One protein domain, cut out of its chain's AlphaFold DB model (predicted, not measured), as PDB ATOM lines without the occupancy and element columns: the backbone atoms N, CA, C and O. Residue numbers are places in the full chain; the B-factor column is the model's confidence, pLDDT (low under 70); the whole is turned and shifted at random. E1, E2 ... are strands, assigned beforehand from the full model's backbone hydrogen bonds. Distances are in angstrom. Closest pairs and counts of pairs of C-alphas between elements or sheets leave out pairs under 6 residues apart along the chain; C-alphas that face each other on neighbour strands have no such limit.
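Overview. This is residues 144 to 354 of the 577 residues of an uncharacterized protein of Methylobacterium sp. GXF4 (UniProt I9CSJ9). The chain is wound in stacked turns, a solenoid whose two long walls are parallel sheets of eight strands, partly face to face and both twisted. Along the stack, a third small parallel sheet, E6 E9 E12, adds another side to the turns that hold it, and each of its strands turns a corner into the second wall. The printed part has 211 residues with no named helix and 19 strands, E1 to E19 in order, and is all strand. The walls run E1 E3 E5 E8 E11 E14 E16 E18 and E2 E4 E7 E10 E13 E15 E17 E19. The whole is compact, with a radius of gyration of the C-alphas of 15.9 A and spans of 41 by 40 by 28 A.

Arrangement. Start with the sheet of E2 (154 to 163), E4 (186 to 195), E7 (221 to 228), E10 (248 to 255), E13 (276 to 282), E15 (299 to 304), E17 (327 to 330) and E19 (350 to 353), parallel and twisted. Between E2 and E4, look at N 161 and O 192, 2.8 A apart; between E7 and E10, N 222 and O 248 are 2.8 A apart. E2 bends by 103 degrees at residue 157, and E4 by 92 degrees at residue 189. Face to face with it, best planes 24 degrees apart, is the parallel sheet of E1 (147 to 149), E3 (172 to 177), E5 (203 to 209), E8 (232 to 238), E11 (259 to 265), E14 (289 to 293), E16 (317 to 319) and E18 (337 to 339). Between E5 and E8, N 207 and O 235 are 2.8 A apart. The parallel sheet of E6 (216 to 218), E9 (243 to 245) and E12 (271 to 273) faces that second sheet, best planes 45 degrees apart, and completes a stack of sheets, three face to face in turn. Between E6 and E9, N 245 and O 217 are 2.8 A apart. E6 runs on into E7 at 98 degrees.

Along the chain. Find C-alpha 147, where E1 begins, at (178.302, 255.653, 360.472). E2 is 20.3 A long, E4 22.5 A and E7 20.0 A; E8 is 15.9 A. E19 ends at C-alpha 353, (209.881, 268.666, 350.255), after 9.9 A.

Size, cuts and confidence. The C-alphas of Ser 166 and Ile 346 are the two farthest apart, 49.1 A. The printed part has no cut. The link E15 to E16, residues 305 to 316, is long. Mean pLDDT of the printed part is 89.2; look for values under 70 at residues 166, 267 to 270, 333 to 335, 342 to 349 and 353 to 354.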
ATOM      1  N   THR A 144     179.122 256.777 370.360       93.81
ATOM      2  CA  THR A 144     179.166 255.678 369.386       93.81
ATOM      3  C   THR A 144     179.522 256.266 368.024       93.81
ATOM      4  O   THR A 144     179.308 257.463 367.814       93.81
ATOM      5  N   CYS A 145     180.020 255.466 367.079       95.50
ATOM      6  CA  CYS A 145     180.201 255.961 365.712       95.50
ATOM      7  C   CYS A 145     178.900 256.527 365.127       95.50
ATOM      8  O   CYS A 145     177.809 256.122 365.520       95.50
ATOM      9  N   ALA A 146     178.990 257.479 364.194       96.56
ATOM     10  CA  ALA A 146     177.796 257.959 363.494       96.56
ATOM     11  C   ALA A 146     177.435 257.014 362.343       96.56
ATOM     12  O   ALA A 146     176.269 256.655 362.175       96.56
ATOM     13  N   LEU A 147     178.445 256.600 361.573       97.94
ATOM     14  CA  LEU A 147     178.302 255.653 360.472       97.94
ATOM     15  C   LEU A 147     179.373 254.567 360.548       97.94
ATOM     16  O   LEU A 147     180.549 254.864 360.748       97.94
ATOM     17  N   ALA A 148     178.962 253.329 360.297       97.81
ATOM     18  CA  ALA A 148     179.851 252.219 359.987       97.81
ATOM     19  C   ALA A 148     179.611 251.788 358.539       97.81
ATOM     20  O   ALA A 148     178.463 251.564 358.151       97.81
ATOM     21  N   VAL A 149     180.659 251.674 357.724       97.25
ATOM     22  CA  VAL A 149     180.517 251.287 356.309       97.25
ATOM     23  C   VAL A 149     181.111 249.900 356.101       97.25
ATOM     24  O   VAL A 149     182.312 249.703 356.278       97.25
ATOM     25  N   GLY A 150     180.253 248.940 355.750       94.69
ATOM     26  CA  GLY A 150     180.646 247.550 355.522       94.69
ATOM     27  C   GLY A 150     181.038 247.257 354.073       94.69
ATOM     28  O   GLY A 150     181.025 248.128 353.199       94.69
ATOM     29  N   GLN A 151     181.354 245.990 353.800       93.56
ATOM     30  CA  GLN A 151     181.769 245.529 352.472       93.56
ATOM     31  C   GLN A 151     180.699 245.833 351.415       93.56
ATOM     32  O   GLN A 151     179.535 245.489 351.600       93.56
ATOM     33  N   TYR A 152     181.088 246.445 350.290       91.19
ATOM     34  CA  TYR A 152     180.181 246.927 349.232       91.19
ATOM     35  C   TYR A 152     179.133 247.967 349.671       91.19
ATOM     36  O   TYR A 152     178.210 248.260 348.904       91.19
ATOM     37  N   GLY A 153     179.244 248.517 350.881       93.12
ATOM     38  CA  GLY A 153     178.497 249.700 351.286       93.12
ATOM     39  C   GLY A 153     179.040 250.938 350.575       93.12
ATOM     40  O   GLY A 153     180.241 251.034 350.287       93.12
ATOM     41  N   ARG A 154     178.156 251.889 350.266       96.00
ATOM     42  CA  ARG A 154     178.543 253.172 349.673       96.00
ATOM     43  C   ARG A 154     177.986 254.343 350.464       96.00
ATOM     44  O   ARG A 154     176.830 254.331 350.877       96.00
ATOM     45  N   LEU A 155     178.809 255.366 350.620       97.50
ATOM     46  CA  LEU A 155     178.427 256.657 351.178       97.50
ATOM     47  C   LEU A 155     178.792 257.734 350.161       97.50
ATOM     48  O   LEU A 155     179.934 257.783 349.707       97.50
ATOM     49  N   ASP A 156     177.856 258.596 349.784       96.06
ATOM     50  CA  ASP A 156     178.142 259.653 348.821       96.06
ATOM     51  C   ASP A 156     177.473 261.003 349.122       96.06
ATOM     52  O   ASP A 156     176.665 261.150 350.040       96.06
ATOM     53  N   GLY A 157     177.865 262.025 348.358       95.56
ATOM     54  CA  GLY A 157     177.243 263.346 348.371       95.56
ATOM     55  C   GLY A 157     177.988 264.400 349.196       95.56
ATOM     56  O   GLY A 157     179.217 264.414 349.270       95.56
ATOM     57  N   TRP A 158     177.249 265.355 349.755       96.94
ATOM     58  CA  TRP A 158     177.784 266.499 350.500       96.94
ATOM     59  C   TRP A 158     176.908 266.795 351.717       96.94
ATOM     60  O   TRP A 158     175.682 266.742 351.639       96.94
ATOM     61  N   GLY A 159     177.528 267.102 352.854       97.94
ATOM     62  CA  GLY A 159     176.812 267.305 354.112       97.94
ATOM     63  C   GLY A 159     177.730 267.255 355.328       97.94
ATOM     64  O   GLY A 159     178.953 267.224 355.191       97.94
ATOM     65  N   ASP A 160     177.127 267.238 356.512       98.31
ATOM     66  CA  ASP A 160     177.831 267.308 357.791       98.31
ATOM     67  C   ASP A 160     177.512 266.105 358.682       98.31
ATOM     68  O   ASP A 160     176.350 265.744 358.867       98.31
ATOM     69  N   ILE A 161     178.538 265.536 359.307       98.38
ATOM     70  CA  ILE A 161     178.413 264.569 360.396       98.38
ATOM     71  C   ILE A 161     179.058 265.188 361.633       98.38
ATOM     72  O   ILE A 161     180.263 265.438 361.661       98.38
ATOM     73  N   ALA A 162     178.251 265.453 362.656       97.00
ATOM     74  CA  ALA A 162     178.694 266.029 363.919       97.00
ATOM     75  C   ALA A 162     178.534 265.010 365.053       97.00
ATOM     76  O   ALA A 162     177.445 264.473 365.235       97.00
ATOM     77  N   VAL A 163     179.589 264.761 365.827       96.44
ATOM     78  CA  VAL A 163     179.611 263.791 366.943       96.44
ATOM     79  C   VAL A 163     180.098 264.437 368.241       96.44
ATOM     80  O   VAL A 163     180.678 265.521 368.218       96.44
ATOM     81  N   GLY A 164     179.876 263.778 369.381       86.06
ATOM     82  CA  GLY A 164     180.349 264.263 370.683       86.06
ATOM     83  C   GLY A 164     179.434 265.303 371.340       86.06
ATOM     84  O   GLY A 164     179.908 266.187 372.037       86.06
ATOM     85  N   GLY A 165     178.116 265.236 371.135       75.38
ATOM     86  CA  GLY A 165     177.177 266.266 371.606       75.38
ATOM     87  C   GLY A 165     177.115 266.538 373.125       75.38
ATOM     88  O   GLY A 165     176.553 267.564 373.499       75.38
ATOM     89  N   SER A 166     177.652 265.674 374.002       62.81
ATOM     90  CA  SER A 166     177.521 265.841 375.467       62.81
ATOM     91  C   SER A 166     178.721 265.418 376.331       62.81
ATOM     92  O   SER A 166     178.682 265.621 377.543       62.81
ATOM     93  N   SER A 167     179.776 264.830 375.764       72.50
ATOM     94  CA  SER A 167     180.940 264.325 376.511       72.50
ATOM     95  C   SER A 167     182.132 264.080 375.584       72.50
ATOM     96  O   SER A 167     182.012 264.228 374.367       72.50
ATOM     97  N   ALA A 168     183.272 263.674 376.154       82.31
ATOM     98  CA  ALA A 168     184.378 263.128 375.375       82.31
ATOM     99  C   ALA A 168     183.868 262.006 374.452       82.31
ATOM    100  O   ALA A 168     183.126 261.129 374.889       82.31
ATOM    101  N   PHE A 169     184.254 262.087 373.184       93.19
ATOM    102  CA  PHE A 169     183.963 261.116 372.132       93.19
ATOM    103  C   PHE A 169     185.143 260.153 371.970       93.19
ATOM    104  O   PHE A 169     186.279 260.620 371.874       93.19
ATOM    105  N   THR A 170     184.915 258.844 371.939       94.94
ATOM    106  CA  THR A 170     185.984 257.825 371.947       94.94
ATOM    107  C   THR A 170     186.027 256.953 370.688       94.94
ATOM    108  O   THR A 170     186.976 256.189 370.488       94.94
ATOM    109  N   HIS A 171     185.042 257.109 369.806       95.62
ATOM    110  CA  HIS A 171     184.874 256.334 368.578       95.62
ATOM    111  C   HIS A 171     185.422 257.047 367.332       95.62
ATOM    112  O   HIS A 171     185.974 258.147 367.413       95.62
ATOM    113  N   GLY A 172     185.292 256.407 366.168       97.38
ATOM    114  CA  GLY A 172     185.387 257.064 364.865       97.38
ATOM    115  C   GLY A 172     184.053 257.704 364.470       97.38
ATOM    116  O   GLY A 172     183.007 257.084 364.642       97.38
ATOM    117  N   ALA A 173     184.038 258.919 363.914       98.12
ATOM    118  CA  ALA A 173     182.797 259.473 363.356       98.12
ATOM    119  C   ALA A 173     182.299 258.615 362.176       98.12
ATOM    120  O   ALA A 173     181.108 258.305 362.094       98.12
ATOM    121  N   ILE A 174     183.233 258.184 361.322       98.62
ATOM    122  CA  ILE A 174     183.050 257.088 360.369       98.62
ATOM    123  C   ILE A 174     183.984 255.940 360.761       98.62
ATOM    124  O   ILE A 174     185.199 256.138 360.869       98.62
ATOM    125  N   GLU A 175     183.427 254.741 360.922       98.38
ATOM    126  CA  GLU A 175     184.174 253.513 361.196       98.38
ATOM    127  C   GLU A 175     184.101 252.526 360.022       98.38
ATOM    128  O   GLU A 175     183.062 252.334 359.387       98.38
ATOM    129  N   ILE A 176     185.232 251.886 359.732       98.25
ATOM    130  CA  ILE A 176     185.344 250.764 358.801       98.25
ATOM    131  C   ILE A 176     186.048 249.640 359.553       98.25
ATOM    132  O   ILE A 176     187.207 249.784 359.957       98.25
ATOM    133  N   ASP A 177     185.338 248.535 359.746       96.81
ATOM    134  CA  ASP A 177     185.829 247.378 360.485       96.81
ATOM    135  C   ASP A 177     186.271 246.278 359.515       96.81
ATOM    136  O   ASP A 177     185.514 245.813 358.660       96.81
ATOM    137  N   GLY A 178     187.519 245.840 359.659       96.12
ATOM    138  CA  GLY A 178     188.092 244.757 358.880       96.12
ATOM    139  C   GLY A 178     187.404 243.416 359.109       96.12
ATOM    140  O   GLY A 178     187.540 242.548 358.250       96.12
ATOM    141  N   ALA A 179     186.645 243.239 360.195       96.12
ATOM    142  CA  ALA A 179     185.803 242.062 360.419       96.12
ATOM    143  C   ALA A 179     184.767 241.842 359.300       96.12
ATOM    144  O   ALA A 179     184.392 240.702 359.028       96.12
ATOM    145  N   ASP A 180     184.370 242.904 358.589       94.88
ATOM    146  CA  ASP A 180     183.504 242.817 357.407       94.88
ATOM    147  C   ASP A 180     184.270 242.365 356.135       94.88
ATOM    148  O   ASP A 180     183.692 242.290 355.050       94.88
ATOM    149  N   ALA A 181     185.561 242.026 356.258       95.06
ATOM    150  CA  ALA A 181     186.420 241.489 355.203       95.06
ATOM    151  C   ALA A 181     186.479 242.382 353.950       95.06
ATOM    152  O   ALA A 181     186.329 241.906 352.816       95.06
ATOM    153  N   ILE A 182     186.721 243.676 354.168       95.94
ATOM    154  CA  ILE A 182     186.586 244.706 353.145       95.94
ATOM    155  C   ILE A 182     187.585 244.488 351.995       95.94
ATOM    156  O   ILE A 182     188.803 244.453 352.190       95.94
ATOM    157  N   SER A 183     187.070 244.361 350.776       92.75
ATOM    158  CA  SER A 183     187.826 244.309 349.518       92.75
ATOM    159  C   SER A 183     187.353 245.321 348.477       92.75
ATOM    160  O   SER A 183     187.983 245.436 347.430       92.75
ATOM    161  N   ASP A 184     186.227 245.992 348.726       87.69
ATOM    162  CA  ASP A 184     185.740 247.116 347.927       87.69
ATOM    163  C   ASP A 184     184.740 247.923 348.760       87.69
ATOM    164  O   ASP A 184     183.748 247.383 349.262       87.69
ATOM    165  N   LEU A 185     185.020 249.212 348.922       92.69
ATOM    166  CA  LEU A 185     184.208 250.163 349.672       92.69
ATOM    167  C   LEU A 185     184.429 251.555 349.092       92.69
ATOM    168  O   LEU A 185     185.558 251.926 348.759       92.69
ATOM    169  N   GLN A 186     183.355 252.339 348.998       95.06
ATOM    170  CA  GLN A 186     183.422 253.672 348.413       95.06
ATOM    171  C   GLN A 186     182.740 254.720 349.292       95.06
ATOM    172  O   GLN A 186     181.549 254.627 349.585       95.06
ATOM    173  N   ILE A 187     183.503 255.746 349.657       97.38
ATOM    174  CA  ILE A 187     183.009 256.991 350.240       97.38
ATOM    175  C   ILE A 187     183.392 258.114 349.279       97.38
ATOM    176  O   ILE A 187     184.577 258.321 349.028       97.38
ATOM    177  N   THR A 188     182.424 258.828 348.710       94.75
ATOM    178  CA  THR A 188     182.694 259.858 347.691       94.75
ATOM    179  C   THR A 188     181.969 261.167 347.930       94.75
ATOM    180  O   THR A 188     180.781 261.184 348.209       94.75
ATOM    181  N   GLY A 189     182.654 262.281 347.694       90.88
ATOM    182  CA  GLY A 189     182.067 263.616 347.759       90.88
ATOM    183  C   GLY A 189     182.701 264.474 348.847       90.88
ATOM    184  O   GLY A 189     183.892 264.350 349.135       90.88
ATOM    185  N   SER A 190     181.913 265.390 349.404       94.50
ATOM    186  CA  SER A 190     182.375 266.463 350.293       94.50
ATOM    187  C   SER A 190     181.633 266.432 351.625       94.50
ATOM    188  O   SER A 190     181.050 267.425 352.059       94.50
ATOM    189  N   ILE A 191     181.630 265.264 352.266       98.19
ATOM    190  CA  ILE A 191     181.114 265.099 353.627       98.19
ATOM    191  C   ILE A 191     182.145 265.652 354.614       98.19
ATOM    192  O   ILE A 191     183.340 265.370 354.488       98.19
ATOM    193  N   ARG A 192     181.690 266.455 355.577       98.69
ATOM    194  CA  ARG A 192     182.528 267.049 356.622       98.69
ATOM    195  C   ARG A 192     182.259 266.381 357.960       98.69
ATOM    196  O   ARG A 192     181.105 266.230 358.356       98.69
ATOM    197  N   LEU A 193     183.320 266.006 358.660       98.69
ATOM    198  CA  LEU A 193     183.263 265.356 359.964       98.69
ATOM    199  C   LEU A 193     183.699 266.352 361.036       98.69
ATOM    200  O   LEU A 193     184.752 266.977 360.908       98.69
ATOM    201  N   ALA A 194     182.921 266.489 362.106       97.75
ATOM    202  CA  ALA A 194     183.246 267.392 363.205       97.75
ATOM    203  C   ALA A 194     182.988 266.746 364.567       97.75
ATOM    204  O   ALA A 194     181.876 266.294 364.847       97.75
ATOM    205  N   ASN A 195     183.983 266.789 365.449       97.06
ATOM    206  CA  ASN A 195     183.751 266.600 366.874       97.06
ATOM    207  C   ASN A 195     183.306 267.941 367.483       97.06
ATOM    208  O   ASN A 195     184.026 268.941 367.434       97.06
ATOM    209  N   VAL A 196     182.092 267.972 368.031       94.94
ATOM    210  CA  VAL A 196     181.470 269.167 368.620       94.94
ATOM    211  C   VAL A 196     181.450 269.145 370.151       94.94
ATOM    212  O   VAL A 196     180.866 270.039 370.755       94.94
ATOM    213  N   SER A 197     182.122 268.178 370.787       90.75
ATOM    214  CA  SER A 197     182.209 268.072 372.256       90.75
ATOM    215  C   SER A 197     183.019 269.188 372.920       90.75
ATOM    216  O   SER A 197     182.992 269.338 374.140       90.75
ATOM    217  N   GLY A 198     183.800 269.937 372.137       87.25
ATOM    218  CA  GLY A 198     184.815 270.865 372.640       87.25
ATOM    219  C   GLY A 198     186.081 270.171 373.162       87.25
ATOM    220  O   GLY A 198     187.079 270.843 373.412       87.25
ATOM    221  N   GLN A 199     186.072 268.841 373.282       87.88
ATOM    222  CA  GLN A 199     187.234 268.021 373.609       87.88
ATOM    223  C   GLN A 199     187.761 267.381 372.323       87.88
ATOM    224  O   GLN A 199     187.005 266.781 371.561       87.88
ATOM    225  N   ARG A 200     189.067 267.492 372.064       93.00
ATOM    226  CA  ARG A 200     189.690 266.890 370.874       93.00
ATOM    227  C   ARG A 200     189.969 265.411 371.100       93.00
ATOM    228  O   ARG A 200     191.114 265.006 371.264       93.00
ATOM    229  N   THR A 201     188.907 264.620 371.165       95.69
ATOM    230  CA  THR A 201     188.950 263.174 371.413       95.69
ATOM    231  C   THR A 201     188.415 262.392 370.209       95.69
ATOM    232  O   THR A 201     187.852 262.981 369.279       95.69
ATOM    233  N   GLY A 202     188.623 261.074 370.207       96.69
ATOM    234  CA  GLY A 202     188.147 260.178 369.152       96.69
ATOM    235  C   GLY A 202     188.823 260.411 367.802       96.69
ATOM    236  O   GLY A 202     189.777 261.187 367.683       96.69
ATOM    237  N   ASP A 203     188.309 259.738 366.780       98.44
ATOM    238  CA  ASP A 203     188.845 259.775 365.424       98.44
ATOM    239  C   ASP A 203     187.789 260.312 364.440       98.44
ATOM    240  O   ASP A 203     186.592 260.061 364.590       98.44
ATOM    241  N   GLY A 204     188.206 261.043 363.406       98.50
ATOM    242  CA  GLY A 204     187.298 261.423 362.323       98.50
ATOM    243  C   GLY A 204     186.957 260.218 361.450       98.50
ATOM    244  O   GLY A 204     185.812 259.770 361.398       98.50
ATOM    245  N   LEU A 205     187.983 259.666 360.804       98.75
ATOM    246  CA  LEU A 205     187.933 258.396 360.085       98.75
ATOM    247  C   LEU A 205     188.731 257.342 360.854       98.75
ATOM    248  O   LEU A 205     189.924 257.536 361.099       98.75
ATOM    249  N   ARG A 206     188.109 256.204 361.168       98.56
ATOM    250  CA  ARG A 206     188.780 255.060 361.792       98.56
ATOM    251  C   ARG A 206     188.625 253.810 360.937       98.56
ATOM    252  O   ARG A 206     187.517 253.357 360.673       98.56
ATOM    253  N   MET A 207     189.751 253.232 360.541       98.12
ATOM    254  CA  MET A 207     189.838 251.964 359.820       98.12
ATOM    255  C   MET A 207     190.628 250.988 360.685       98.12
ATOM    256  O   MET A 207     191.796 251.243 360.980       98.12
ATOM    257  N   SER A 208     190.015 249.890 361.121       96.06
ATOM    258  CA  SER A 208     190.672 248.948 362.034       96.06
ATOM    259  C   SER A 208     190.455 247.506 361.607       96.06
ATOM    260  O   SER A 208     189.329 247.118 361.326       96.06
ATOM    261  N   ALA A 209     191.518 246.706 361.573       95.19
ATOM    262  CA  ALA A 209     191.447 245.271 361.311       95.19
ATOM    263  C   ALA A 209     192.279 244.511 362.354       95.19
ATOM    264  O   ALA A 209     193.379 244.932 362.698       95.19
ATOM    265  N   GLN A 210     191.773 243.399 362.886       92.81
ATOM    266  CA  GLN A 210     192.411 242.723 364.025       92.81
ATOM    267  C   GLN A 210     192.479 241.207 363.850       92.81
ATOM    268  O   GLN A 210     191.737 240.634 363.059       92.81
ATOM    269  N   THR A 211     193.321 240.552 364.651       87.75
ATOM    270  CA  THR A 211     193.414 239.088 364.837       87.75
ATOM    271  C   THR A 211     193.891 238.252 363.639       87.75
ATOM    272  O   THR A 211     194.918 237.589 363.768       87.75
ATOM    273  N   SER A 212     193.191 238.227 362.499       89.50
ATOM    274  CA  SER A 212     193.417 237.224 361.436       89.50
ATOM    275  C   SER A 212     193.421 237.798 360.015       89.50
ATOM    276  O   SER A 212     192.835 238.848 359.779       89.50
ATOM    277  N   PHE A 213     193.981 237.065 359.041       88.81
ATOM    278  CA  PHE A 213     193.947 237.434 357.612       88.81
ATOM    279  C   PHE A 213     192.529 237.541 357.019       88.81
ATOM    280  O   PHE A 213     192.339 238.158 355.968       88.81
ATOM    281  N   ALA A 214     191.530 236.915 357.651       91.75
ATOM    282  CA  ALA A 214     190.140 237.077 357.236       91.75
ATOM    283  C   ALA A 214     189.669 238.521 357.459       91.75
ATOM    284  O   ALA A 214     188.908 239.039 356.638       91.75
ATOM    285  N   ASN A 215     190.195 239.168 358.503       94.31
ATOM    286  CA  ASN A 215     189.893 240.542 358.849       94.31
ATOM    287  C   ASN A 215     190.814 241.472 358.065       94.31
ATOM    288  O   ASN A 215     192.033 241.489 358.251       94.31
ATOM    289  N   ARG A 216     190.227 242.245 357.160       94.62
ATOM    290  CA  ARG A 216     190.996 243.069 356.235       94.62
ATOM    291  C   ARG A 216     190.249 244.297 355.778       94.62
ATOM    292  O   ARG A 216     189.025 244.278 355.695       94.62
ATOM    293  N   ILE A 217     191.010 245.323 355.416       97.31
ATOM    294  CA  ILE A 217     190.491 246.482 354.707       97.31
ATOM    295  C   ILE A 217     191.367 246.815 353.514       97.31
ATOM    296  O   ILE A 217     192.446 247.385 353.676       97.31
ATOM    297  N   ASN A 218     190.878 246.474 352.321       94.81
ATOM    298  CA  ASN A 218     191.587 246.702 351.075       94.81
ATOM    299  C   ASN A 218     190.771 247.449 350.034       94.81
ATOM    300  O   ASN A 218     189.563 247.247 349.914       94.81
ATOM    301  N   TYR A 219     191.487 248.215 349.209       94.19
ATOM    302  CA  TYR A 219     190.956 248.880 348.018       94.19
ATOM    303  C   TYR A 219     189.786 249.829 348.298       94.19
ATOM    304  O   TYR A 219     189.046 250.185 347.378       94.19
ATOM    305  N   ALA A 220     189.643 250.286 349.546       96.62
ATOM    306  CA  ALA A 220     188.687 251.321 349.886       96.62
ATOM    307  C   ALA A 220     189.090 252.635 349.204       96.62
ATOM    308  O   ALA A 220     190.266 253.010 349.187       96.62
ATOM    309  N   ARG A 221     188.104 253.338 348.645       97.44
ATOM    310  CA  ARG A 221     188.271 254.664 348.041       97.44
ATOM    311  C   ARG A 221     187.444 255.657 348.827       97.44
ATOM    312  O   ARG A 221     186.219 255.574 348.827       97.44
ATOM    313  N   ILE A 222     188.117 256.571 349.503       98.44
ATOM    314  CA  ILE A 222     187.515 257.490 350.457       98.44
ATOM    315  C   ILE A 222     187.852 258.912 350.030       98.44
ATOM    316  O   ILE A 222     189.016 259.252 349.861       98.44
ATOM    317  N   SER A 223     186.828 259.740 349.864       98.19
ATOM    318  CA  SER A 223     186.930 261.176 349.626       98.19
ATOM    319  C   SER A 223     186.032 261.898 350.619       98.19
ATOM    320  O   SER A 223     184.812 261.735 350.585       98.19
ATOM    321  N   LEU A 224     186.645 262.700 351.484       98.44
ATOM    322  CA  LEU A 224     185.980 263.534 352.480       98.44
ATOM    323  C   LEU A 224     186.334 265.005 352.244       98.44
ATOM    324  O   LEU A 224     187.422 265.333 351.775       98.44
ATOM    325  N   GLY A 225     185.411 265.906 352.580       97.75
ATOM    326  CA  GLY A 225     185.630 267.345 352.435       97.75
ATOM    327  C   GLY A 225     186.513 267.910 353.545       97.75
ATOM    328  O   GLY A 225     187.493 268.599 353.276       97.75
ATOM    329  N   GLU A 226     186.173 267.605 354.795       98.44
ATOM    330  CA  GLU A 226     186.870 268.118 355.978       98.44
ATOM    331  C   GLU A 226     186.767 267.121 357.135       98.44
ATOM    332  O   GLU A 226     185.739 266.463 357.297       98.44
ATOM    333  N   ILE A 227     187.801 267.045 357.967       98.75
ATOM    334  CA  ILE A 227     187.760 266.392 359.278       98.75
ATOM    335  C   ILE A 227     188.277 267.387 360.313       98.75
ATOM    336  O   ILE A 227     189.386 267.888 360.145       98.75
ATOM    337  N   LYS A 228     187.518 267.666 361.380       97.75
ATOM    338  CA  LYS A 228     187.952 268.645 362.386       97.75
ATOM    339  C   LYS A 228     187.671 268.324 363.843       97.75
ATOM    340  O   LYS A 228     186.665 267.697 364.178       97.75
ATOM    341  N   ASN A 229     188.538 268.864 364.702       96.81
ATOM    342  CA  ASN A 229     188.443 268.857 366.166       96.81
ATOM    343  C   ASN A 229     188.521 267.467 366.822       96.81
ATOM    344  O   ASN A 229     188.077 267.295 367.954       96.81
ATOM    345  N   PHE A 230     189.070 266.464 366.140       98.12
ATOM    346  CA  PHE A 230     189.270 265.120 366.703       98.12
ATOM    347  C   PHE A 230     190.633 264.983 367.391       98.12
ATOM    348  O   PHE A 230     191.536 265.793 367.163       98.12
ATOM    349  N   ASN A 231     190.825 263.918 368.179       97.69
ATOM    350  CA  ASN A 231     192.188 263.532 368.552       97.69
ATOM    351  C   ASN A 231     192.962 263.144 367.291       97.69
ATOM    352  O   ASN A 231     194.051 263.656 367.065       97.69
ATOM    353  N   THR A 232     192.372 262.301 366.443       98.69
ATOM    354  CA  THR A 232     192.982 261.888 365.176       98.69
ATOM    355  C   THR A 232     192.086 262.250 364.002       98.69
ATOM    356  O   THR A 232     190.902 261.928 364.012       98.69
ATOM    357  N   GLY A 233     192.633 262.867 362.957       98.62
ATOM    358  CA  GLY A 233     191.894 263.081 361.714       98.62
ATOM    359  C   GLY A 233     191.531 261.750 361.049       98.62
ATOM    360  O   GLY A 233     190.357 261.395 360.945       98.62
ATOM    361  N   ALA A 234     192.547 260.981 360.659       98.69
ATOM    362  CA  ALA A 234     192.389 259.635 360.109       98.69
ATOM    363  C   ALA A 234     193.312 258.634 360.814       98.69
ATOM    364  O   ALA A 234     194.524 258.846 360.880       98.69
ATOM    365  N   ARG A 235     192.746 257.530 361.310       98.44
ATOM    366  CA  ARG A 235     193.466 256.441 361.978       98.44
ATOM    367  C   ARG A 235     193.284 255.135 361.215       98.44
ATOM    368  O   ARG A 235     192.158 254.670 361.050       98.44
ATOM    369  N   LEU A 236     194.389 254.525 360.797       97.88
ATOM    370  CA  LEU A 236     194.430 253.165 360.256       97.88
ATOM    371  C   LEU A 236     195.210 252.279 361.226       97.88
ATOM    372  O   LEU A 236     196.362 252.580 361.536       97.88
ATOM    373  N   SER A 237     194.616 251.180 361.678       95.38
ATOM    374  CA  SER A 237     195.285 250.242 362.581       95.38
ATOM    375  C   SER A 237     195.087 248.789 362.172       95.38
ATOM    376  O   SER A 237     193.999 248.383 361.758       95.38
ATOM    377  N   ALA A 238     196.152 248.000 362.309       94.12
ATOM    378  CA  ALA A 238     196.113 246.558 362.116       94.12
ATOM    379  C   ALA A 238     196.820 245.825 363.265       94.12
ATOM    380  O   ALA A 238     197.904 246.241 363.679       94.12
ATOM    381  N   THR A 239     196.228 244.727 363.747       91.75
ATOM    382  CA  THR A 239     196.834 243.853 364.770       91.75
ATOM    383  C   THR A 239     196.801 242.373 364.387       91.75
ATOM    384  O   THR A 239     195.931 241.919 363.634       91.75
ATOM    385  N   GLY A 240     197.743 241.584 364.911       88.56
ATOM    386  CA  GLY A 240     197.824 240.142 364.643       88.56
ATOM    387  C   GLY A 240     198.187 239.816 363.187       88.56
ATOM    388  O   GLY A 240     199.236 240.227 362.700       88.56
ATOM    389  N   GLN A 241     197.359 239.035 362.486       89.00
ATOM    390  CA  GLN A 241     197.541 238.732 361.050       89.00
ATOM    391  C   GLN A 241     196.614 239.550 360.130       89.00
ATOM    392  O   GLN A 241     196.513 239.267 358.936       89.00
ATOM    393  N   ALA A 242     195.902 240.535 360.676       92.50
ATOM    394  CA  ALA A 242     195.013 241.388 359.900       92.50
ATOM    395  C   ALA A 242     195.776 242.461 359.117       92.50
ATOM    396  O   ALA A 242     196.950 242.742 359.377       92.50
ATOM    397  N   PHE A 243     195.100 243.082 358.150       92.75
ATOM    398  CA  PHE A 243     195.730 244.112 357.332       92.75
ATOM    399  C   PHE A 243     194.775 245.200 356.838       92.75
ATOM    400  O   PHE A 243     193.609 244.950 356.539       92.75
ATOM    401  N   VAL A 244     195.302 246.417 356.718       95.81
ATOM    402  CA  VAL A 244     194.642 247.595 356.146       95.81
ATOM    403  C   VAL A 244     195.536 248.109 355.023       95.81
ATOM    404  O   VAL A 244     196.491 248.848 355.283       95.81
ATOM    405  N   ASN A 245     195.270 247.675 353.786       93.56
ATOM    406  CA  ASN A 245     196.211 247.843 352.682       93.56
ATOM    407  C   ASN A 245     195.612 248.414 351.396       93.56
ATOM    408  O   ASN A 245     194.486 248.109 351.027       93.56
ATOM    409  N   SER A 246     196.421 249.132 350.611       94.38
ATOM    410  CA  SER A 246     196.033 249.566 349.252       94.38
ATOM    411  C   SER A 246     194.758 250.415 349.206       94.38
ATOM    412  O   SER A 246     193.988 250.337 348.247       94.38
ATOM    413  N   ASN A 247     194.517 251.209 350.250       97.69
ATOM    414  CA  ASN A 247     193.385 252.129 350.317       97.69
ATOM    415  C   ASN A 247     193.786 253.515 349.799       97.69
ATOM    416  O   ASN A 247     194.931 253.933 349.967       97.69
ATOM    417  N   TYR A 248     192.838 254.232 349.200       98.00
ATOM    418  CA  TYR A 248     193.012 255.594 348.694       98.00
ATOM    419  C   TYR A 248     192.142 256.540 349.509       98.00
ATOM    420  O   TYR A 248     190.919 256.392 349.523       98.00
ATOM    421  N   ILE A 249     192.765 257.491 350.195       98.62
ATOM    422  CA  ILE A 249     192.114 258.371 351.161       98.62
ATOM    423  C   ILE A 249     192.443 259.817 350.802       98.62
ATOM    424  O   ILE A 249     193.558 260.289 350.998       98.62
ATOM    425  N   TYR A 250     191.446 260.528 350.295       98.38
ATOM    426  CA  TYR A 250     191.484 261.963 350.069       98.38
ATOM    427  C   TYR A 250     190.682 262.672 351.159       98.38
ATOM    428  O   TYR A 250     189.508 262.362 351.384       98.38
ATOM    429  N   VAL A 251     191.296 263.648 351.823       98.06
ATOM    430  CA  VAL A 251     190.608 264.532 352.770       98.06
ATOM    431  C   VAL A 251     190.950 265.967 352.415       98.06
ATOM    432  O   VAL A 251     192.099 266.370 352.568       98.06
ATOM    433  N   GLY A 252     189.968 266.756 351.972       95.12
ATOM    434  CA  GLY A 252     190.205 268.140 351.548       95.12
ATOM    435  C   GLY A 252     191.009 268.943 352.578       95.12
ATOM    436  O   GLY A 252     192.052 269.512 352.242       95.12
ATOM    437  N   SER A 253     190.585 268.904 353.846       97.44
ATOM    438  CA  SER A 253     191.358 269.431 354.978       97.44
ATOM    439  C   SER A 253     191.149 268.633 356.269       97.44
ATOM    440  O   SER A 253     190.020 268.306 356.633       97.44
ATOM    441  N   ILE A 254     192.234 268.344 356.985       98.56
ATOM    442  CA  ILE A 254     192.216 267.921 358.388       98.56
ATOM    443  C   ILE A 254     192.562 269.149 359.234       98.56
ATOM    444  O   ILE A 254     193.703 269.610 359.214       98.56
ATOM    445  N   PHE A 255     191.583 269.679 359.962       96.75
ATOM    446  CA  PHE A 255     191.673 270.960 360.660       96.75
ATOM    447  C   PHE A 255     191.606 270.789 362.182       96.75
ATOM    448  O   PHE A 255     190.691 270.153 362.702       96.75
ATOM    449  N   ASP A 256     192.555 271.384 362.909       92.75
ATOM    450  CA  ASP A 256     192.540 271.447 364.383       92.75
ATOM    451  C   ASP A 256     192.401 270.072 365.088       92.75
ATOM    452  O   ASP A 256     191.799 269.920 366.156       92.75
ATOM    453  N   CYS A 257     192.973 269.030 364.481       97.38
ATOM    454  CA  CYS A 257     193.145 267.728 365.119       97.38
ATOM    455  C   CYS A 257     194.443 267.688 365.942       97.38
ATOM    456  O   CYS A 257     195.440 268.313 365.577       97.38
ATOM    457  N   VAL A 258     194.464 266.910 367.031       97.38
ATOM    458  CA  VAL A 258     195.696 266.702 367.829       97.38
ATOM    459  C   VAL A 258     196.750 265.954 367.005       97.38
ATOM    460  O   VAL A 258     197.942 266.265 367.072       97.38
ATOM    461  N   GLN A 259     196.304 264.983 366.213       98.00
ATOM    462  CA  GLN A 259     197.077 264.210 365.253       98.00
ATOM    463  C   GLN A 259     196.355 264.212 363.898       98.00
ATOM    464  O   GLN A 259     195.149 263.985 363.841       98.00
ATOM    465  N   GLY A 260     197.065 264.464 362.798       98.31
ATOM    466  CA  GLY A 260     196.457 264.474 361.461       98.31
ATOM    467  C   GLY A 260     196.133 263.065 360.956       98.31
ATOM    468  O   GLY A 260     194.988 262.617 361.028       98.31
ATOM    469  N   VAL A 261     197.152 262.358 360.464       98.69
ATOM    470  CA  VAL A 261     197.050 260.958 360.014       98.69
ATOM    471  C   VAL A 261     197.906 260.063 360.900       98.69
ATOM    472  O   VAL A 261     199.075 260.362 361.152       98.69
ATOM    473  N   VAL A 262     197.334 258.946 361.341       98.25
ATOM    474  CA  VAL A 262     198.007 257.943 362.165       98.25
ATOM    475  C   VAL A 262     197.860 256.566 361.522       98.25
ATOM    476  O   VAL A 262     196.744 256.108 361.277       98.25
ATOM    477  N   THR A 263     198.981 255.891 361.269       96.25
ATOM    478  CA  THR A 263     199.019 254.472 360.895       96.25
ATOM    479  C   THR A 263     199.730 253.671 361.982       96.25
ATOM    480  O   THR A 263     200.850 253.993 362.379       96.25
ATOM    481  N   GLU A 264     199.088 252.621 362.487       91.12
ATOM    482  CA  GLU A 264     199.568 251.844 363.635       91.12
ATOM    483  C   GLU A 264     199.597 250.348 363.333       91.12
ATOM    484  O   GLU A 264     198.666 249.790 362.754       91.12
ATOM    485  N   VAL A 265     200.674 249.696 363.768       83.38
ATOM    486  CA  VAL A 265     200.855 248.245 363.693       83.38
ATOM    487  C   VAL A 265     201.326 247.736 365.051       83.38
ATOM    488  O   VAL A 265     202.231 248.331 365.641       83.38
ATOM    489  N   ASP A 266     200.742 246.639 365.536       75.50
ATOM    490  CA  ASP A 266     201.405 245.795 366.534       75.50
ATOM    491  C   ASP A 266     202.243 244.720 365.816       75.50
ATOM    492  O   ASP A 266     201.988 244.358 364.670       75.50
ATOM    493  N   ALA A 267     203.380 244.345 366.397       52.16
ATOM    494  CA  ALA A 267     204.508 243.794 365.651       52.16
ATOM    495  C   ALA A 267     204.282 242.425 364.947       52.16
ATOM    496  O   ALA A 267     203.499 241.583 365.370       52.16
ATOM    497  N   ALA A 268     205.131 242.199 363.929       50.41
ATOM    498  CA  ALA A 268     205.514 240.967 363.211       50.41
ATOM    499  C   ALA A 268     204.680 240.480 362.003       50.41
ATOM    500  O   ALA A 268     205.297 240.104 361.007       50.41
ATOM    501  N   THR A 269     203.343 240.500 362.017       52.97
ATOM    502  CA  THR A 269     202.536 239.996 360.870       52.97
ATOM    503  C   THR A 269     201.406 240.911 360.403       52.97
ATOM    504  O   THR A 269     200.878 240.692 359.310       52.97
ATOM    505  N   ALA A 270     201.051 241.937 361.180       57.97
ATOM    506  CA  ALA A 270     200.001 242.881 360.823       57.97
ATOM    507  C   ALA A 270     200.527 243.933 359.843       57.97
ATOM    508  O   ALA A 270     201.620 244.479 360.014       57.97
ATOM    509  N   GLY A 271     199.747 244.232 358.804       81.12
ATOM    510  CA  GLY A 271     200.133 245.208 357.790       81.12
ATOM    511  C   GLY A 271     199.183 246.392 357.751       81.12
ATOM    512  O   GLY A 271     198.045 246.228 357.337       81.12
ATOM    513  N   VAL A 272     199.648 247.590 358.108       92.44
ATOM    514  CA  VAL A 272     199.088 248.829 357.544       92.44
ATOM    515  C   VAL A 272     200.016 249.256 356.421       92.44
ATOM    516  O   VAL A 272     201.097 249.796 356.679       92.44
ATOM    517  N   ALA A 273     199.659 248.921 355.183       91.00
ATOM    518  CA  ALA A 273     200.609 248.989 354.085       91.00
ATOM    519  C   ALA A 273     200.054 249.508 352.763       91.00
ATOM    520  O   ALA A 273     198.942 249.190 352.356       91.00
ATOM    521  N   PHE A 274     200.888 250.237 352.025       91.94
ATOM    522  CA  PHE A 274     200.550 250.718 350.682       91.94
ATOM    523  C   PHE A 274     199.258 251.546 350.638       91.94
ATOM    524  O   PHE A 274     198.534 251.498 349.652       91.94
ATOM    525  N   ASN A 275     198.929 252.273 351.708       97.12
ATOM    526  CA  ASN A 275     197.813 253.216 351.695       97.12
ATOM    527  C   ASN A 275     198.271 254.558 351.124       97.12
ATOM    528  O   ASN A 275     199.414 254.966 351.336       97.12
ATOM    529  N   PHE A 276     197.374 255.239 350.422       97.44
ATOM    530  CA  PHE A 276     197.626 256.499 349.738       97.44
ATOM    531  C   PHE A 276     196.779 257.594 350.374       97.44
ATOM    532  O   PHE A 276     195.558 257.468 350.439       97.44
ATOM    533  N   PHE A 277     197.427 258.663 350.825       98.44
ATOM    534  CA  PHE A 277     196.783 259.806 351.459       98.44
ATOM    535  C   PHE A 277     197.010 261.069 350.639       98.44
ATOM    536  O   PHE A 277     198.148 261.383 350.291       98.44
ATOM    537  N   GLU A 278     195.944 261.822 350.393       97.12
ATOM    538  CA  GLU A 278     195.986 263.111 349.704       97.12
ATOM    539  C   GLU A 278     195.150 264.164 350.434       97.12
ATOM    540  O   GLU A 278     194.156 263.839 351.086       97.12
ATOM    541  N   GLY A 279     195.545 265.436 350.311       95.44
ATOM    542  CA  GLY A 279     194.790 266.550 350.880       95.44
ATOM    543  C   GLY A 279     195.628 267.602 351.590       95.44
ATOM    544  O   GLY A 279     196.753 267.908 351.183       95.44
ATOM    545  N   SER A 280     195.077 268.164 352.664       95.62
ATOM    546  CA  SER A 280     195.784 269.127 353.506       95.62
ATOM    547  C   SER A 280     195.565 268.890 354.998       95.62
ATOM    548  O   SER A 280     194.569 268.305 355.415       95.62
ATOM    549  N   ILE A 281     196.527 269.326 355.803       97.62
ATOM    550  CA  ILE A 281     196.475 269.364 357.257       97.62
ATOM    551  C   ILE A 281     196.715 270.814 357.657       97.62
ATOM    552  O   ILE A 281     197.757 271.385 357.324       97.62
ATOM    553  N   GLN A 282     195.762 271.397 358.372       95.31
ATOM    554  CA  GLN A 282     195.872 272.729 358.942       95.31
ATOM    555  C   GLN A 282     195.878 272.607 360.473       95.31
ATOM    556  O   GLN A 282     194.825 272.412 361.089       95.31
ATOM    557  N   PRO A 283     197.071 272.631 361.089       93.06
ATOM    558  CA  PRO A 283     197.217 272.513 362.524       93.06
ATOM    559  C   PRO A 283     196.838 273.819 363.226       93.06
ATOM    560  O   PRO A 283     196.942 274.908 362.668       93.06
ATOM    561  N   GLU A 284     196.478 273.684 364.494       93.19
ATOM    562  CA  GLU A 284     196.323 274.783 365.449       93.19
ATOM    563  C   GLU A 284     197.208 274.500 366.674       93.19
ATOM    564  O   GLU A 284     197.918 273.489 366.728       93.19
ATOM    565  N   ALA A 285     197.161 275.356 367.697       92.25
ATOM    566  CA  ALA A 285     198.017 275.252 368.885       92.25
ATOM    567  C   ALA A 285     198.005 273.867 369.576       92.25
ATOM    568  O   ALA A 285     199.006 273.467 370.173       92.25
ATOM    569  N   SER A 286     196.893 273.131 369.490       90.94
ATOM    570  CA  SER A 286     196.695 271.790 370.059       90.94
ATOM    571  C   SER A 286     197.308 270.643 369.257       90.94
ATOM    572  O   SER A 286     197.375 269.525 369.771       90.94
ATOM    573  N   ALA A 287     197.719 270.871 368.010       95.56
ATOM    574  CA  ALA A 287     198.312 269.823 367.194       95.56
ATOM    575  C   ALA A 287     199.684 269.420 367.751       95.56
ATOM    576  O   ALA A 287     200.527 270.256 368.075       95.56
ATOM    577  N   THR A 288     199.911 268.111 367.844       96.31
ATOM    578  CA  THR A 288     201.164 267.524 368.335       96.31
ATOM    579  C   THR A 288     201.925 266.807 367.232       96.31
ATOM    580  O   THR A 288     203.152 266.797 367.263       96.31
ATOM    581  N   ARG A 289     201.228 266.215 366.250       96.56
ATOM    582  CA  ARG A 289     201.817 265.595 365.053       96.56
ATOM    583  C   ARG A 289     200.901 265.792 363.846       96.56
ATOM    584  O   ARG A 289     199.702 265.569 363.936       96.56
ATOM    585  N   ALA A 290     201.451 266.149 362.696       97.06
ATOM    586  CA  ALA A 290     200.716 266.080 361.441       97.06
ATOM    587  C   ALA A 290     200.563 264.618 361.007       97.06
ATOM    588  O   ALA A 290     199.464 264.186 360.672       97.06
ATOM    589  N   LEU A 291     201.654 263.848 361.068       97.69
ATOM    590  CA  LEU A 291     201.688 262.451 360.637       97.69
ATOM    591  C   LEU A 291     202.395 261.579 361.682       97.69
ATOM    592  O   LEU A 291     203.483 261.924 362.148       97.69
ATOM    593  N   VAL A 292     201.811 260.427 362.005       96.12
ATOM    594  CA  VAL A 292     202.465 259.336 362.743       96.12
ATOM    595  C   VAL A 292     202.336 258.073 361.906       96.12
ATOM    596  O   VAL A 292     201.251 257.515 361.792       96.12
ATOM    597  N   LEU A 293     203.426 257.645 361.277       93.50
ATOM    598  CA  LEU A 293     203.401 256.607 360.256       93.50
ATOM    599  C   LEU A 293     204.104 255.334 360.730       93.50
ATOM    600  O   LEU A 293     205.330 255.272 360.824       93.50
ATOM    601  N   GLY A 294     203.313 254.311 361.027       90.69
ATOM    602  CA  GLY A 294     203.720 252.916 361.154       90.69
ATOM    603  C   GLY A 294     203.518 252.126 359.858       90.69
ATOM    604  O   GLY A 294     203.057 252.651 358.842       90.69
ATOM    605  N   GLY A 295     203.846 250.834 359.907       88.31
ATOM    606  CA  GLY A 295     203.660 249.922 358.779       88.31
ATOM    607  C   GLY A 295     204.566 250.232 357.583       88.31
ATOM    608  O   GLY A 295     205.628 250.843 357.739       88.31
ATOM    609  N   GLN A 296     204.185 249.778 356.385       86.81
ATOM    610  CA  GLN A 296     205.098 249.783 355.237       86.81
ATOM    611  C   GLN A 296     204.530 250.358 353.942       86.81
ATOM    612  O   GLN A 296     203.400 250.070 353.563       86.81
ATOM    613  N   GLY A 297     205.343 251.101 353.193       85.94
ATOM    614  CA  GLY A 297     204.984 251.493 351.828       85.94
ATOM    615  C   GLY A 297     203.829 252.492 351.722       85.94
ATOM    616  O   GLY A 297     203.310 252.682 350.623       85.94
ATOM    617  N   ASN A 298     203.385 253.104 352.826       92.81
ATOM    618  CA  ASN A 298     202.329 254.112 352.785       92.81
ATOM    619  C   ASN A 298     202.851 255.379 352.099       92.81
ATOM    620  O   ASN A 298     203.996 255.785 352.308       92.81
ATOM    621  N   GLN A 299     202.007 256.008 351.288       94.19
ATOM    622  CA  GLN A 299     202.332 257.210 350.535       94.19
ATOM    623  C   GLN A 299     201.424 258.350 350.977       94.19
ATOM    624  O   GLN A 299     200.204 258.234 350.930       94.19
ATOM    625  N   VAL A 300     202.014 259.461 351.400       96.25
ATOM    626  CA  VAL A 300     201.289 260.650 351.846       96.25
ATOM    627  C   VAL A 300     201.692 261.819 350.967       96.25
ATOM    628  O   VAL A 300     202.857 262.191 350.940       96.25
ATOM    629  N   ASN A 301     200.739 262.419 350.269       94.00
ATOM    630  CA  ASN A 301     200.919 263.628 349.480       94.00
ATOM    631  C   ASN A 301     199.975 264.710 350.014       94.00
ATOM    632  O   ASN A 301     198.870 264.899 349.508       94.00
ATOM    633  N   MET A 302     200.389 265.382 351.091       92.69
ATOM    634  CA  MET A 302     199.543 266.341 351.801       92.69
ATOM    635  C   MET A 302     200.267 267.653 352.076       92.69
ATOM    636  O   MET A 302     201.416 267.681 352.534       92.69
ATOM    637  N   MET A 303     199.545 268.752 351.868       89.38
ATOM    638  CA  MET A 303     199.980 270.071 352.305       89.38
ATOM    639  C   MET A 303     199.852 270.165 353.824       89.38
ATOM    640  O   MET A 303     198.748 270.031 354.340       89.38
ATOM    641  N   ILE A 304     200.945 270.407 354.543       90.38
ATOM    642  CA  ILE A 304     200.900 270.662 355.987       90.38
ATOM    643  C   ILE A 304     201.159 272.152 356.179       90.38
ATOM    644  O   ILE A 304     202.284 272.619 355.993       90.38
ATOM    645  N   TRP A 305     200.103 272.891 356.499       84.94
ATOM    646  CA  TRP A 305     200.151 274.340 356.660       84.94
ATOM    647  C   TRP A 305     200.759 274.724 358.003       84.94
ATOM    648  O   TRP A 305     200.583 274.018 358.988       84.94
ATOM    649  N   ASP A 306     201.479 275.841 358.032       80.81
ATOM    650  CA  ASP A 306     201.780 276.627 359.231       80.81
ATOM    651  C   ASP A 306     202.196 275.867 360.501       80.81
ATOM    652  O   ASP A 306     201.904 276.297 361.609       80.81
ATOM    653  N   TRP A 307     202.945 274.766 360.383       85.62
ATOM    654  CA  TRP A 307     203.313 273.931 361.535       85.62
ATOM    655  C   TRP A 307     204.005 274.701 362.678       85.62
ATOM    656  O   TRP A 307     203.917 274.330 363.851       85.62
ATOM    657  N   GLN A 308     204.677 275.804 362.350       80.12
ATOM    658  CA  GLN A 308     205.304 276.707 363.311       80.12
ATOM    659  C   GLN A 308     204.330 277.354 364.317       80.12
ATOM    660  O   GLN A 308     204.799 277.900 365.311       80.12
ATOM    661  N   THR A 309     203.012 277.318 364.080       82.31
ATOM    662  CA  THR A 309     201.984 277.876 364.981       82.31
ATOM    663  C   THR A 309     201.569 276.912 366.094       82.31
ATOM    664  O   THR A 309     200.874 277.310 367.031       82.31
ATOM    665  N   THR A 310     201.999 275.648 366.025       89.69
ATOM    666  CA  THR A 310     201.718 274.650 367.064       89.69
ATOM    667  C   THR A 310     202.442 274.982 368.371       89.69
ATOM    668  O   THR A 310     203.509 275.595 368.377       89.69
ATOM    669  N   SER A 311     201.896 274.537 369.507       89.25
ATOM    670  CA  SER A 311     202.545 274.729 370.818       89.25
ATOM    671  C   SER A 311     203.843 273.927 370.982       89.25
ATOM    672  O   SER A 311     204.666 274.244 371.840       89.25
ATOM    673  N   SER A 312     204.039 272.887 370.165       82.94
ATOM    674  CA  SER A 312     205.204 271.994 370.186       82.94
ATOM    675  C   SER A 312     205.767 271.784 368.773       82.94
ATOM    676  O   SER A 312     205.708 270.674 368.237       82.94
ATOM    677  N   PRO A 313     206.364 272.819 368.154       81.00
ATOM    678  CA  PRO A 313     206.694 272.805 366.730       81.00
ATOM    679  C   PRO A 313     207.864 271.882 366.358       81.00
ATOM    680  O   PRO A 313     208.139 271.721 365.177       81.00
ATOM    681  N   GLY A 314     208.548 271.258 367.326       76.12
ATOM    682  CA  GLY A 314     209.795 270.511 367.105       76.12
ATOM    683  C   GLY A 314     209.686 269.235 366.255       76.12
ATOM    684  O   GLY A 314     210.687 268.819 365.669       76.12
ATOM    685  N   THR A 315     208.497 268.631 366.153       87.56
ATOM    686  CA  THR A 315     208.267 267.437 365.322       87.56
ATOM    687  C   THR A 315     206.864 267.463 364.720       87.56
ATOM    688  O   THR A 315     205.879 267.387 365.447       87.56
ATOM    689  N   ALA A 316     206.781 267.501 363.392       89.75
ATOM    690  CA  ALA A 316     205.549 267.399 362.613       89.75
ATOM    691  C   ALA A 316     205.244 265.964 362.178       89.75
ATOM    692  O   ALA A 316     204.093 265.538 362.194       89.75
ATOM    693  N   ILE A 317     206.273 265.213 361.792       92.69
ATOM    694  CA  ILE A 317     206.126 263.870 361.226       92.69
ATOM    695  C   ILE A 317     206.927 262.901 362.083       92.69
ATOM    696  O   ILE A 317     208.105 263.130 362.341       92.69
ATOM    697  N   THR A 318     206.309 261.803 362.496       92.25
ATOM    698  CA  THR A 318     206.995 260.700 363.167       92.25
ATOM    699  C   THR A 318     206.825 259.426 362.354       92.25
ATOM    700  O   THR A 318     205.703 259.033 362.063       92.25
ATOM    701  N   PHE A 319     207.923 258.753 362.031       88.69
ATOM    702  CA  PHE A 319     207.899 257.364 361.585       88.69
ATOM    703  C   PHE A 319     208.095 256.457 362.800       88.69
ATOM    704  O   PHE A 319     209.063 256.606 363.549       88.69
ATOM    705  N   SER A 320     207.143 255.558 363.029       88.06
ATOM    706  CA  SER A 320     207.112 254.673 364.196       88.06
ATOM    707  C   SER A 320     208.150 253.551 364.087       88.06
ATOM    708  O   SER A 320     208.667 253.256 363.007       88.06
ATOM    709  N   SER A 321     208.445 252.879 365.202       81.00
ATOM    710  CA  SER A 321     209.311 251.693 365.194       81.00
ATOM    711  C   SER A 321     208.736 250.601 364.291       81.00
ATOM    712  O   SER A 321     207.545 250.303 364.364       81.00
ATOM    713  N   GLY A 322     209.574 249.999 363.446       75.69
ATOM    714  CA  GLY A 322     209.147 248.985 362.472       75.69
ATOM    715  C   GLY A 322     208.467 249.546 361.218       75.69
ATOM    716  O   GLY A 322     208.098 248.772 360.337       75.69
ATOM    717  N   SER A 323     208.323 250.871 361.108       84.06
ATOM    718  CA  SER A 323     207.926 251.493 359.848       84.06
ATOM    719  C   SER A 323     209.032 251.355 358.797       84.06
ATOM    720  O   SER A 323     210.213 251.367 359.140       84.06
ATOM    721  N   ARG A 324     208.662 251.215 357.522       81.38
ATOM    722  CA  ARG A 324     209.627 251.113 356.417       81.38
ATOM    723  C   ARG A 324     209.030 251.504 355.075       81.38
ATOM    724  O   ARG A 324     207.836 251.322 354.853       81.38
ATOM    725  N   ASN A 325     209.850 251.974 354.140       80.62
ATOM    726  CA  ASN A 325     209.434 252.321 352.775       80.62
ATOM    727  C   ASN A 325     208.259 253.315 352.681       80.62
ATOM    728  O   ASN A 325     207.625 253.412 351.632       80.62
ATOM    729  N   ASN A 326     207.916 254.035 353.752       86.19
ATOM    730  CA  ASN A 326     206.864 255.041 353.676       86.19
ATOM    731  C   ASN A 326     207.414 256.283 352.972       86.19
ATOM    732  O   ASN A 326     208.566 256.665 353.182       86.19
ATOM    733  N   ARG A 327     206.587 256.929 352.153       87.88
ATOM    734  CA  ARG A 327     206.953 258.135 351.410       87.88
ATOM    735  C   ARG A 327     206.007 259.265 351.768       87.88
ATOM    736  O   ARG A 327     204.799 259.129 351.621       87.88
ATOM    737  N   VAL A 328     206.553 260.392 352.197       88.56
ATOM    738  CA  VAL A 328     205.790 261.613 352.458       88.56
ATOM    739  C   VAL A 328     206.249 262.694 351.496       88.56
ATOM    740  O   VAL A 328     207.440 262.927 351.353       88.56
ATOM    741  N   ARG A 329     205.310 263.378 350.856       85.81
ATOM    742  CA  ARG A 329     205.539 264.539 350.003       85.81
ATOM    743  C   ARG A 329     204.772 265.715 350.611       85.81
ATOM    744  O   ARG A 329     203.544 265.678 350.647       85.81
ATOM    745  N   SER A 330     205.475 266.722 351.125       82.38
ATOM    746  CA  SER A 330     204.894 267.821 351.919       82.38
ATOM    747  C   SER A 330     205.851 269.024 351.973       82.38
ATOM    748  O   SER A 330     207.040 268.798 351.811       82.38
ATOM    749  N   PRO A 331     205.436 270.278 352.251       74.31
ATOM    750  CA  PRO A 331     206.375 271.392 352.511       74.31
ATOM    751  C   PRO A 331     207.190 271.258 353.815       74.31
ATOM    752  O   PRO A 331     207.954 272.153 354.180       74.31
ATOM    753  N   ILE A 332     206.982 270.191 354.589       75.50
ATOM    754  CA  ILE A 332     207.689 269.975 355.848       75.50
ATOM    755  C   ILE A 332     209.134 269.565 355.576       75.50
ATOM    756  O   ILE A 332     209.401 268.492 355.039       75.50
ATOM    757  N   GLY A 333     210.073 270.402 356.020       65.44
ATOM    758  CA  GLY A 333     211.492 270.072 356.000       65.44
ATOM    759  C   GLY A 333     211.820 268.881 356.905       65.44
ATOM    760  O   GLY A 333     211.179 268.663 357.938       65.44
ATOM    761  N   MET A 334     212.865 268.128 356.543       65.50
ATOM    762  CA  MET A 334     213.382 266.987 357.323       65.50
ATOM    763  C   MET A 334     213.693 267.341 358.776       65.50
ATOM    764  O   MET A 334     213.674 266.477 359.658       65.50
ATOM    765  N   ASP A 335     213.953 268.624 359.022       61.91
ATOM    766  CA  ASP A 335     214.168 269.202 360.328       61.91
ATOM    767  C   ASP A 335     212.927 269.133 361.242       61.91
ATOM    768  O   ASP A 335     213.054 269.396 362.424       61.91
ATOM    769  N   LEU A 336     211.751 268.720 360.783       76.25
ATOM    770  CA  LEU A 336     210.591 268.472 361.654       76.25
ATOM    771  C   LEU A 336     210.131 267.019 361.614       76.25
ATOM    772  O   LEU A 336     209.002 266.699 361.981       76.25
ATOM    773  N   VAL A 337     210.999 266.128 361.156       80.62
ATOM    774  CA  VAL A 337     210.671 264.720 360.999       80.62
ATOM    775  C   VAL A 337     211.506 263.931 362.007       80.62
ATOM    776  O   VAL A 337     212.718 264.109 362.092       80.62
ATOM    777  N   GLU A 338     210.870 263.032 362.740       83.06
ATOM    778  CA  GLU A 338     211.489 262.073 363.652       83.06
ATOM    779  C   GLU A 338     211.330 260.674 363.046       83.06
ATOM    780  O   GLU A 338     210.212 260.261 362.759       83.06
ATOM    781  N   ASP A 339     212.421 259.952 362.786       80.94
ATOM    782  CA  ASP A 339     212.344 258.579 362.266       80.94
ATOM    783  C   ASP A 339     212.900 257.599 363.286       80.94
ATOM    784  O   ASP A 339     214.101 257.599 363.563       80.94
ATOM    785  N   ARG A 340     211.992 256.795 363.838       79.94
ATOM    786  CA  ARG A 340     212.276 255.743 364.813       79.94
ATOM    787  C   ARG A 340     212.318 254.362 364.154       79.94
ATOM    788  O   ARG A 340     212.298 253.355 364.863       79.94
ATOM    789  N   SER A 341     212.299 254.281 362.822       71.38
ATOM    790  CA  SER A 341     212.485 253.015 362.120       71.38
ATOM    791  C   SER A 341     213.888 252.474 362.398       71.38
ATOM    792  O   SER A 341     214.883 253.188 362.328       71.38
ATOM    793  N   GLY A 342     213.973 251.189 362.737       57.12
ATOM    794  CA  GLY A 342     215.250 250.479 362.861       57.12
ATOM    795  C   GLY A 342     215.740 249.906 361.528       57.12
ATOM    796  O   GLY A 342     216.518 248.956 361.536       57.12
ATOM    797  N   ALA A 343     215.212 250.377 360.392       48.47
ATOM    798  CA  ALA A 343     215.374 249.722 359.098       48.47
ATOM    799  C   ALA A 343     216.708 250.081 358.414       48.47
ATOM    800  O   ALA A 343     217.182 251.215 358.469       48.47
ATOM    801  N   PHE A 344     217.304 249.100 357.727       46.31
ATOM    802  CA  PHE A 344     218.468 249.289 356.853       46.31
ATOM    803  C   PHE A 344     218.149 250.281 355.716       46.31
ATOM    804  O   PHE A 344     217.018 250.333 355.245       46.31
ATOM    805  N   LYS A 345     219.154 251.022 355.215       45.16
ATOM    806  CA  LYS A 345     218.991 252.134 354.244       45.16
ATOM    807  C   LYS A 345     218.181 251.806 352.967       45.16
ATOM    808  O   LYS A 345     217.637 252.727 352.371       45.16
ATOM    809  N   ILE A 346     218.086 250.539 352.546       41.72
ATOM    810  CA  ILE A 346     217.277 250.114 351.379       41.72
ATOM    811  C   ILE A 346     215.767 250.204 351.672       41.72
ATOM    812  O   ILE A 346     214.976 250.384 350.754       41.72
ATOM    813  N   GLU A 347     215.377 250.120 352.945       52.84
ATOM    814  CA  GLU A 347     213.987 250.158 353.410       52.84
ATOM    815  C   GLU A 347     213.627 251.485 354.113       52.84
ATOM    816  O   GLU A 347     212.648 251.563 354.862       52.84
ATOM    817  N   ALA A 348     214.434 252.532 353.907       62.47
ATOM    818  CA  ALA A 348     214.289 253.805 354.603       62.47
ATOM    819  C   ALA A 348     212.977 254.521 354.246       62.47
ATOM    820  O   ALA A 348     212.519 254.510 353.102       62.47
ATOM    821  N   ASN A 349     212.389 255.193 355.233       69.69
ATOM    822  CA  ASN A 349     211.309 256.132 354.970       69.69
ATOM    823  C   ASN A 349     211.867 257.388 354.282       69.69
ATOM    824  O   ASN A 349     212.979 257.835 354.570       69.69
ATOM    825  N   VAL A 350     211.079 257.976 353.387       74.69
ATOM    826  CA  VAL A 350     211.476 259.139 352.588       74.69
ATOM    827  C   VAL A 350     210.508 260.285 352.845       74.69
ATOM    828  O   VAL A 350     209.292 260.092 352.828       74.69
ATOM    829  N   VAL A 351     211.041 261.489 353.042       72.44
ATOM    830  CA  VAL A 351     210.254 262.727 353.011       72.44
ATOM    831  C   VAL A 351     210.812 263.630 351.919       72.44
ATOM    832  O   VAL A 351     212.000 263.931 351.897       72.44
ATOM    833  N   GLU A 352     209.943 264.036 351.003       73.75
ATOM    834  CA  GLU A 352     210.238 264.906 349.875       73.75
ATOM    835  C   GLU A 352     209.571 266.257 350.096       73.75
ATOM    836  O   GLU A 352     208.340 266.362 350.136       73.75
ATOM    837  N   ASP A 353     210.387 267.302 350.201       65.44
ATOM    838  CA  ASP A 353     209.881 268.666 350.255       65.44
ATOM    839  C   ASP A 353     209.272 269.051 348.892       65.44
ATOM    840  O   ASP A 353     209.909 268.878 347.850       65.44
ATOM    841  N   TRP A 354     208.051 269.593 348.861       56.22
ATOM    842  CA  TRP A 354     207.424 270.123 347.637       56.22
ATOM    843  C   TRP A 354     208.277 271.181 346.930       56.22
ATOM    844  O   TRP A 354     208.206 271.305 345.706       56.22
TER     845      TRP A 354